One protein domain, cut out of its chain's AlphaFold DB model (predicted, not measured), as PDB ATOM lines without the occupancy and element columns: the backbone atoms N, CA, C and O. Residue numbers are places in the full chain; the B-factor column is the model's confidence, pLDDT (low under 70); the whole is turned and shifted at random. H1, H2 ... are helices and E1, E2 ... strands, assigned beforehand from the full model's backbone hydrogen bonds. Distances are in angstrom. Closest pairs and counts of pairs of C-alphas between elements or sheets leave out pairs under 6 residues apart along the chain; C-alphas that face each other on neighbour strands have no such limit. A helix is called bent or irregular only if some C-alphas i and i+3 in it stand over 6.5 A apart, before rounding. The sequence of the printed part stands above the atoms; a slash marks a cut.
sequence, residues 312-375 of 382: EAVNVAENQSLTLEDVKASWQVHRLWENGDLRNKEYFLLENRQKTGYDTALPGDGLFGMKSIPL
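This is residues 312 to 375 of the 382 residues of the protein "Putative m6 family metalloprotease domain-containing protein" of Togninia minima (strain UCR-PA7) (UniProt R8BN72). What shape do these atoms make? A single strongly twisted sheet of four strands makes the core, with the short helix H1 beside its strands and the short helix H2 beyond one end of E3 and E4. No named helix covers either face, and the loop of residues 317 to 326 arches away between E1 and H1. What are the parts and the size? The 64 printed residues, of the mixed class, hold E1, H1, E2, E3, H2 and E4 along the chain, and the mixed sheet has the order E1, E2, E3, E4. The whole is only just compact, close to loose, with a radius of gyration of the C-alphas of 12.8 A and spans of 37 by 28 by 18 A.

Where are the strands? E3, residues 347 to 353, is 19.2 A long, and E4, residues 366 to 372, is 19.5 A long and ends with C-alpha 372 at (35.560, 37.840, 92.272). E2, residues 332 to 336, spans 13.2 A, and E1, residues 312 to 316, spans 12.9 A from C-alpha 312 at (31.867, 24.250, 99.029). Where are the helices? H1, residues 327 to 330, spans 5.1 A. H2, residues 357 to 361, spans 9.1 A from C-alpha 357 at (29.935, 32.903, 116.969) and is irregular, with C-alphas 358 and 361 7.0 A apart.

How do the strands pair? Inner strands E2 and E3 form an antiparallel hairpin at 145 degrees, with N 334 and O 350 2.9 A apart, within hydrogen-bond range. Edge strand E4 is antiparallel to E3 at 155 degrees, with N 349 and O 370 at 2.8 A. Edge strand E1 is parallel to E2 at 31 degrees, with N 316 and O 335 at 2.8 A. How do the helices stand? E1, H1 and E2 form a strand-helix-strand unit, two parallel neighbour strands with a helix between, and its crossover is right-handed. H1 stands at the sheet's level, height 1.9 A on a local plane with only just 6 C-alphas of the sheet; its closest C-alphas with E3 are those of Val 327 and Asn 352, 5.8 A apart. H2 is not on the sheet, and its closest C-alphas with E3, those of Arg 353 and Asp 359, are 7.4 A apart. What do the helix backbones show? H1 is too short for an O i to N i+4 pair; in H2, 0 of 1 such pairs and 0 of 2 O i to N i+3 pairs are within range.

How far does it reach? The two C-alphas farthest apart, those of Arg 343 and Ala 361, are 37.1 A apart. Is it continuous? The printed part has no cut and no long link. Where is confidence low? The mean pLDDT of the printed part is 87.8, with residue 369 and residues 371 to 375 under 70.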
ATOM      1  N   GLU A 312      32.176  24.671 100.398       95.56
ATOM      2  CA  GLU A 312      31.867  24.250  99.029       95.56
ATOM      3  C   GLU A 312      31.222  25.382  98.215       95.56
ATOM      4  O   GLU A 312      30.619  26.305  98.763       95.56
ATOM      5  N   ALA A 313      31.325  25.305  96.885       94.56
ATOM      6  CA  ALA A 313      30.734  26.282  95.973       94.56
ATOM      7  C   ALA A 313      29.537  25.712  95.199       94.56
ATOM      8  O   ALA A 313      29.703  24.854  94.331       94.56
ATOM      9  N   VAL A 314      28.348  26.257  95.452       94.88
ATOM     10  CA  VAL A 314      27.125  25.963  94.696       94.88
ATOM     11  C   VAL A 314      27.067  26.887  93.476       94.88
ATOM     12  O   VAL A 314      26.991  28.107  93.616       94.88
ATOM     13  N   ASN A 315      27.122  26.324  92.267       94.06
ATOM     14  CA  ASN A 315      27.120  27.108  91.029       94.06
ATOM     15  C   ASN A 315      25.687  27.430  90.575       94.06
ATOM     16  O   ASN A 315      24.900  26.527  90.296       94.06
ATOM     17  N   VAL A 316      25.370  28.717  90.439       91.31
ATOM     18  CA  VAL A 316      24.045  29.229  90.071       91.31
ATOM     19  C   VAL A 316      24.098  29.767  88.639       91.31
ATOM     20  O   VAL A 316      24.518  30.900  88.399       91.31
ATOM     21  N   ALA A 317      23.698  28.928  87.680       89.81
ATOM     22  CA  ALA A 317      23.692  29.250  86.247       89.81
ATOM     23  C   ALA A 317      22.324  29.730  85.715       89.81
ATOM     24  O   ALA A 317      22.251  30.273  84.617       89.81
ATOM     25  N   GLU A 318      21.241  29.535  86.475       90.06
ATOM     26  CA  GLU A 318      19.866  29.820  86.043       90.06
ATOM     27  C   GLU A 318      19.097  30.661  87.074       90.06
ATOM     28  O   GLU A 318      19.307  30.533  88.284       90.06
ATOM     29  N   ASN A 319      18.173  31.495  86.583       89.25
ATOM     30  CA  ASN A 319      17.310  32.354  87.398       89.25
ATOM     31  C   ASN A 319      16.388  31.519  88.301       89.25
ATOM     32  O   ASN A 319      15.470  30.859  87.817       89.25
ATOM     33  N   GLN A 320      16.594  31.598  89.615       90.69
ATOM     34  CA  GLN A 320      15.855  30.822  90.611       90.69
ATOM     35  C   GLN A 320      15.746  31.567  91.947       90.69
ATOM     36  O   GLN A 320      16.483  32.519  92.203       90.69
ATOM     37  N   SER A 321      14.843  31.117  92.818       92.50
ATOM     38  CA  SER A 321      14.807  31.547  94.220       92.50
ATOM     39  C   SER A 321      15.718  30.652  95.058       92.50
ATOM     40  O   SER A 321      15.548  29.436  95.056       92.50
ATOM     41  N   LEU A 322      16.657  31.252  95.788       89.94
ATOM     42  CA  LEU A 322      17.582  30.555  96.684       89.94
ATOM     43  C   LEU A 322      17.233  30.857  98.142       89.94
ATOM     44  O   LEU A 322      16.897  31.992  98.480       89.94
ATOM     45  N   THR A 323      17.364  29.854  99.009       91.75
ATOM     46  CA  THR A 323      17.429  30.053 100.464       91.75
ATOM     47  C   THR A 323      18.881  29.881 100.877       91.75
ATOM     48  O   THR A 323      19.476  28.848 100.593       91.75
ATOM     49  N   LEU A 324      19.459  30.906 101.502       92.81
ATOM     50  CA  LEU A 324      20.861  30.913 101.912       92.81
ATOM     51  C   LEU A 324      20.925  30.771 103.433       92.81
ATOM     52  O   LEU A 324      20.614  31.713 104.162       92.81
ATOM     53  N   GLU A 325      21.301  29.593 103.913       95.00
ATOM     54  CA  GLU A 325      21.603  29.358 105.328       95.00
ATOM     55  C   GLU A 325      22.933  30.022 105.724       95.00
ATOM     56  O   GLU A 325      23.811  30.208 104.879       95.00
ATOM     57  N   ASP A 326      23.082  30.384 107.004       95.69
ATOM     58  CA  ASP A 326      24.315  30.977 107.547       95.69
ATOM     59  C   ASP A 326      25.530  30.107 107.191       95.69
ATOM     60  O   ASP A 326      25.522  28.899 107.434       95.69
ATOM     61  N   VAL A 327      26.586  30.709 106.637       96.00
ATOM     62  CA  VAL A 327      27.761  29.979 106.113       96.00
ATOM     63  C   VAL A 327      28.468  29.138 107.186       96.00
ATOM     64  O   VAL A 327      29.146  28.163 106.874       96.00
ATOM     65  N   LYS A 328      28.266  29.492 108.461       95.44
ATOM     66  CA  LYS A 328      28.769  28.801 109.660       95.44
ATOM     67  C   LYS A 328      28.001  27.515 110.004       95.44
ATOM     68  O   LYS A 328      28.453  26.741 110.839       95.44
ATOM     69  N   ALA A 329      26.845  27.294 109.378       95.75
ATOM     70  CA  ALA A 329      26.044  26.078 109.494       95.75
ATOM     71  C   ALA A 329      26.056  25.268 108.188       95.75
ATOM     72  O   ALA A 329      26.244  24.054 108.224       95.75
ATOM     73  N   SER A 330      25.892  25.937 107.041       96.00
ATOM     74  CA  SER A 330      25.790  25.288 105.726       96.00
ATOM     75  C   SER A 330      27.132  24.902 105.111       96.00
ATOM     76  O   SER A 330      27.184  23.990 104.290       96.00
ATOM     77  N   TRP A 331      28.211  25.608 105.469       96.50
ATOM     78  CA  TRP A 331      29.539  25.478 104.859       96.50
ATOM     79  C   TRP A 331      29.528  25.609 103.328       96.50
ATOM     80  O   TRP A 331      30.361  25.027 102.633       96.50
ATOM     81  N   GLN A 332      28.596  26.408 102.798       96.06
ATOM     82  CA  GLN A 332      28.393  26.609 101.366       96.06
ATOM     83  C   GLN A 332      28.348  28.090 100.987       96.06
ATOM     84  O   GLN A 332      27.733  28.917 101.660       96.06
ATOM     85  N   VAL A 333      28.958  28.408  99.846       95.38
ATOM     86  CA  VAL A 333      28.915  29.726  99.199       95.38
ATOM     87  C   VAL A 333      28.360  29.580  97.787       95.38
ATOM     88  O   VAL A 333      28.614  28.587  97.107       95.38
ATOM     89  N   HIS A 334      27.585  30.553  97.322       94.25
ATOM     90  CA  HIS A 334      26.918  30.471  96.021       94.25
ATOM     91  C   HIS A 334      27.661  31.319  94.986       94.25
ATOM     92  O   HIS A 334      27.861  32.516  95.193       94.25
ATOM     93  N   ARG A 335      28.082  30.711  93.873       93.44
ATOM     94  CA  ARG A 335      28.732  31.402  92.749       93.44
ATOM     95  C   ARG A 335      27.702  31.767  91.687       93.44
ATOM     96  O   ARG A 335      27.036  30.878  91.158       93.44
ATOM     97  N   LEU A 336      27.592  33.050  91.360       90.56
ATOM     98  CA  LEU A 336      26.701  33.585  90.328       90.56
ATOM     99  C   LEU A 336      27.532  34.240  89.220       90.56
ATOM    100  O   LEU A 336      28.399  35.068  89.499       90.56
ATOM    101  N   TRP A 337      27.231  33.920  87.964       89.69
ATOM    102  CA  TRP A 337      27.897  34.496  86.793       89.69
ATOM    103  C   TRP A 337      27.000  35.488  86.063       89.69
ATOM    104  O   TRP A 337      25.776  35.337  86.039       89.69
ATOM    105  N   GLU A 338      27.607  36.475  85.404       83.56
ATOM    106  CA  GLU A 338      26.875  37.331  84.472       83.56
ATOM    107  C   GLU A 338      26.249  36.466  83.362       83.56
ATOM    108  O   GLU A 338      26.928  35.648  82.739       83.56
ATOM    109  N   ASN A 339      24.937  36.612  83.152       83.62
ATOM    110  CA  ASN A 339      24.141  35.803  82.219       83.62
ATOM    111  C   ASN A 339      24.238  34.272  82.434       83.62
ATOM    112  O   ASN A 339      23.921  33.510  81.524       83.62
ATOM    113  N   GLY A 340      24.683  33.815  83.614       82.81
ATOM    114  CA  GLY A 340      24.874  32.392  83.924       82.81
ATOM    115  C   GLY A 340      26.069  31.725  83.227       82.81
ATOM    116  O   GLY A 340      26.217  30.506  83.315       82.81
ATOM    117  N   ASP A 341      26.931  32.480  82.531       87.25
ATOM    118  CA  ASP A 341      28.012  31.894  81.734       87.25
ATOM    119  C   ASP A 341      29.189  31.420  82.601       87.25
ATOM    120  O   ASP A 341      30.141  32.160  82.860       87.25
ATOM    121  N   LEU A 342      29.149  30.139  82.977       85.00
ATOM    122  CA  LEU A 342      30.181  29.434  83.750       85.00
ATOM    123  C   LEU A 342      31.591  29.461  83.120       85.00
ATOM    124  O   LEU A 342      32.555  29.044  83.761       85.00
ATOM    125  N   ARG A 343      31.737  29.908  81.863       85.19
ATOM    126  CA  ARG A 343      33.037  30.089  81.192       85.19
ATOM    127  C   ARG A 343      33.685  31.432  81.533       85.19
ATOM    128  O   ARG A 343      34.888  31.590  81.309       85.19
ATOM    129  N   ASN A 344      32.919  32.402  82.037       83.19
ATOM    130  CA  ASN A 344      33.465  33.672  82.492       83.19
ATOM    131  C   ASN A 344      34.276  33.452  83.785       83.19
ATOM    132  O   ASN A 344      33.890  32.706  84.685       83.19
ATOM    133  N   LYS A 345      35.446  34.091  83.855       81.62
ATOM    134  CA  LYS A 345      36.350  34.036  85.012       81.62
ATOM    135  C   LYS A 345      35.935  35.004  86.120       81.62
ATOM    136  O   LYS A 345      36.419  34.870  87.241       81.62
ATOM    137  N   GLU A 346      35.083  35.973  85.799       84.88
ATOM    138  CA  GLU A 346      34.483  36.911  86.741       84.88
ATOM    139  C   GLU A 346      33.114  36.400  87.212       84.88
ATOM    140  O   GLU A 346      32.282  35.983  86.405       84.88
ATOM    141  N   TYR A 347      32.895  36.411  88.527       86.38
ATOM    142  CA  TYR A 347      31.679  35.909  89.175       86.38
ATOM    143  C   TYR A 347      31.453  36.593  90.527       86.38
ATOM    144  O   TYR A 347      32.377  37.136  91.130       86.38
ATOM    145  N   PHE A 348      30.227  36.549  91.033       89.06
ATOM    146  CA  PHE A 348      29.900  36.941  92.401       89.06
ATOM    147  C   PHE A 348      29.901  35.711  93.311       89.06
ATOM    148  O   PHE A 348      29.420  34.649  92.922       89.06
ATOM    149  N   LEU A 349      30.417  35.867  94.527       91.62
ATOM    150  CA  LEU A 349      30.254  34.935  95.639       91.62
ATOM    151  C   LEU A 349      29.236  35.515  96.614       91.62
ATOM    152  O   LEU A 349      29.422  36.630  97.097       91.62
ATOM    153  N   LEU A 350      28.185  34.755  96.907       93.50
ATOM    154  CA  LEU A 350      27.180  35.084  97.912       93.50
ATOM    155  C   LEU A 350      27.304  34.143  99.113       93.50
ATOM    156  O   LEU A 350      27.406  32.925  98.951       93.50
ATOM    157  N   GLU A 351      27.229  34.711 100.311       94.44
ATOM    158  CA  GLU A 351      27.114  33.987 101.578       94.44
ATOM    159  C   GLU A 351      26.082  34.679 102.482       94.44
ATOM    160  O   GLU A 351      25.902  35.893 102.414       94.44
ATOM    161  N   ASN A 352      25.387  33.924 103.334       94.62
ATOM    162  CA  ASN A 352      24.627  34.512 104.438       94.62
ATOM    163  C   ASN A 352      25.528  34.540 105.678       94.62
ATOM    164  O   ASN A 352      26.162  33.534 106.003       94.62
ATOM    165  N   ARG A 353      25.588  35.686 106.356       95.00
ATOM    166  CA  ARG A 353      26.362  35.903 107.580       95.00
ATOM    167  C   ARG A 353      25.408  36.348 108.682       95.00
ATOM    168  O   ARG A 353      24.902  37.467 108.663       95.00
ATOM    169  N   GLN A 354      25.144  35.468 109.642       95.81
ATOM    170  CA  GLN A 354      24.361  35.796 110.839       95.81
ATOM    171  C   GLN A 354      25.271  36.235 111.994       95.81
ATOM    172  O   GLN A 354      26.416  35.793 112.084       95.81
ATOM    173  N   LYS A 355      24.772  37.081 112.903       95.88
ATOM    174  CA  LYS A 355      25.538  37.620 114.047       95.88
ATOM    175  C   LYS A 355      25.660  36.622 115.205       95.88
ATOM    176  O   LYS A 355      25.160  36.838 116.306       95.88
ATOM    177  N   THR A 356      26.338  35.517 114.929       95.38
ATOM    178  CA  THR A 356      26.553  34.343 115.790       95.38
ATOM    179  C   THR A 356      28.046  33.984 115.821       95.38
ATOM    180  O   THR A 356      28.797  34.383 114.936       95.38
ATOM    181  N   GLY A 357      28.514  33.269 116.851       94.81
ATOM    182  CA  GLY A 357      29.935  32.903 116.969       94.81
ATOM    183  C   GLY A 357      30.864  34.127 116.988       94.81
ATOM    184  O   GLY A 357      30.659  35.067 117.769       94.81
ATOM    185  N   TYR A 358      31.883  34.138 116.126       96.75
ATOM    186  CA  TYR A 358      32.775  35.291 115.953       96.75
ATOM    187  C   TYR A 358      32.117  36.465 115.211       96.75
ATOM    188  O   TYR A 358      32.346  37.617 115.572       96.75
ATOM    189  N   ASP A 359      31.168  36.200 114.310       97.00
ATOM    190  CA  ASP A 359      30.399  37.225 113.583       97.00
ATOM    191  C   ASP A 359      29.440  38.063 114.469       97.00
ATOM    192  O   ASP A 359      28.793  38.990 113.983       97.00
ATOM    193  N   THR A 360      29.346  37.808 115.779       96.81
ATOM    194  CA  THR A 360      28.517  38.596 116.724       96.81
ATOM    195  C   THR A 360      28.798  40.107 116.702       96.81
ATOM    196  O   THR A 360      27.897  40.901 116.993       96.81
ATOM    197  N   ALA A 361      30.011  40.517 116.323       96.31
ATOM    198  CA  ALA A 361      30.431  41.915 116.233       96.31
ATOM    199  C   ALA A 361      30.260  42.569 114.841       96.31
ATOM    200  O   ALA A 361      30.555  43.757 114.717       96.31
ATOM    201  N   LEU A 362      29.753  41.855 113.820       95.81
ATOM    202  CA  LEU A 362      29.495  42.424 112.484       95.81
ATOM    203  C   LEU A 362      28.564  43.657 112.543       95.81
ATOM    204  O   LEU A 362      27.687  43.726 113.413       95.81
ATOM    205  N   PRO A 363      28.663  44.612 111.597       91.81
ATOM    206  CA  PRO A 363      27.799  45.795 111.573       91.81
ATOM    207  C   PRO A 363      26.325  45.457 111.277       91.81
ATOM    208  O   PRO A 363      25.437  46.191 111.707       91.81
ATOM    209  N   GLY A 364      26.051  44.325 110.622       90.88
ATOM    210  CA  GLY A 364      24.710  43.791 110.373       90.88
ATOM    211  C   GLY A 364      24.729  42.279 110.139       90.88
ATOM    212  O   GLY A 364      25.751  41.630 110.352       90.88
ATOM    213  N   ASP A 365      23.602  41.736 109.694       88.00
ATOM    214  CA  ASP A 365      23.404  40.325 109.355       88.00
ATOM    215  C   ASP A 365      22.643  40.172 108.026       88.00
ATOM    216  O   ASP A 365      22.039  41.123 107.523       88.00
ATOM    217  N   GLY A 366      22.699  38.972 107.444       81.94
ATOM    218  CA  GLY A 366      22.006  38.616 106.207       81.94
ATOM    219  C   GLY A 366      22.948  38.379 105.026       81.94
ATOM    220  O   GLY A 366      24.040  37.830 105.178       81.94
ATOM    221  N   LEU A 367      22.492  38.744 103.824       77.19
ATOM    222  CA  LEU A 367      23.215  38.502 102.575       77.19
ATOM    223  C   LEU A 367      24.472  39.374 102.469       77.19
ATOM    224  O   LEU A 367      24.377  40.593 102.318       77.19
ATOM    225  N   PHE A 368      25.635  38.729 102.439       72.81
ATOM    226  CA  PHE A 368      26.895  39.327 102.020       72.81
ATOM    227  C   PHE A 368      27.260  38.858 100.599       72.81
ATOM    228  O   PHE A 368      27.039  37.703 100.229       72.81
ATOM    229  N   GLY A 369      27.809  39.762  99.783       66.88
ATOM    230  CA  GLY A 369      28.134  39.495  98.381       66.88
ATOM    231  C   GLY A 369      29.461  40.122  97.965       66.88
ATOM    232  O   GLY A 369      29.661  41.323  98.127       66.88
ATOM    233  N   MET A 370      30.354  39.315  97.394       72.69
ATOM    234  CA  MET A 370      31.695  39.719  96.965       72.69
ATOM    235  C   MET A 370      31.875  39.483  95.463       72.69
ATOM    236  O   MET A 370      31.564  38.400  94.968       72.69
ATOM    237  N   LYS A 371      32.412  40.458  94.719       68.00
ATOM    238  CA  LYS A 371      32.761  40.263  93.301       68.00
ATOM    239  C   LYS A 371      34.172  39.675  93.190       68.00
ATOM    240  O   LYS A 371      35.137  40.294  93.625       68.00
ATOM    241  N   SER A 372      34.290  38.489  92.603       64.81
ATOM    242  CA  SER A 372      35.560  37.840  92.272       64.81
ATOM    243  C   SER A 372      35.919  38.142  90.820       64.81
ATOM    244  O   SER A 372      35.339  37.565  89.901       64.81
ATOM    245  N   ILE A 373      36.896  39.023  90.620       56.28
ATOM    246  CA  ILE A 373      37.468  39.367  89.311       56.28
ATOM    247  C   ILE A 373      38.753  38.542  89.121       56.28
ATOM    248  O   ILE A 373      39.511  38.392  90.084       56.28
ATOM    249  N   PRO A 374      39.049  37.982  87.931       50.19
ATOM    250  CA  PRO A 374      40.349  37.363  87.689       50.19
ATOM    251  C   PRO A 374      41.478  38.388  87.859       50.19
ATOM    252  O   PRO A 374      41.389  39.497  87.337       50.19
ATOM    253  N   LEU A 375      42.568  37.989  88.524       43.94
ATOM    254  CA  LEU A 375      43.802  38.776  88.588       43.94
ATOM    255  C   LEU A 375      44.334  39.015  87.163       43.94
ATOM    256  O   LEU A 375      44.888  38.108  86.535       43.94
TER     257      LEU A 375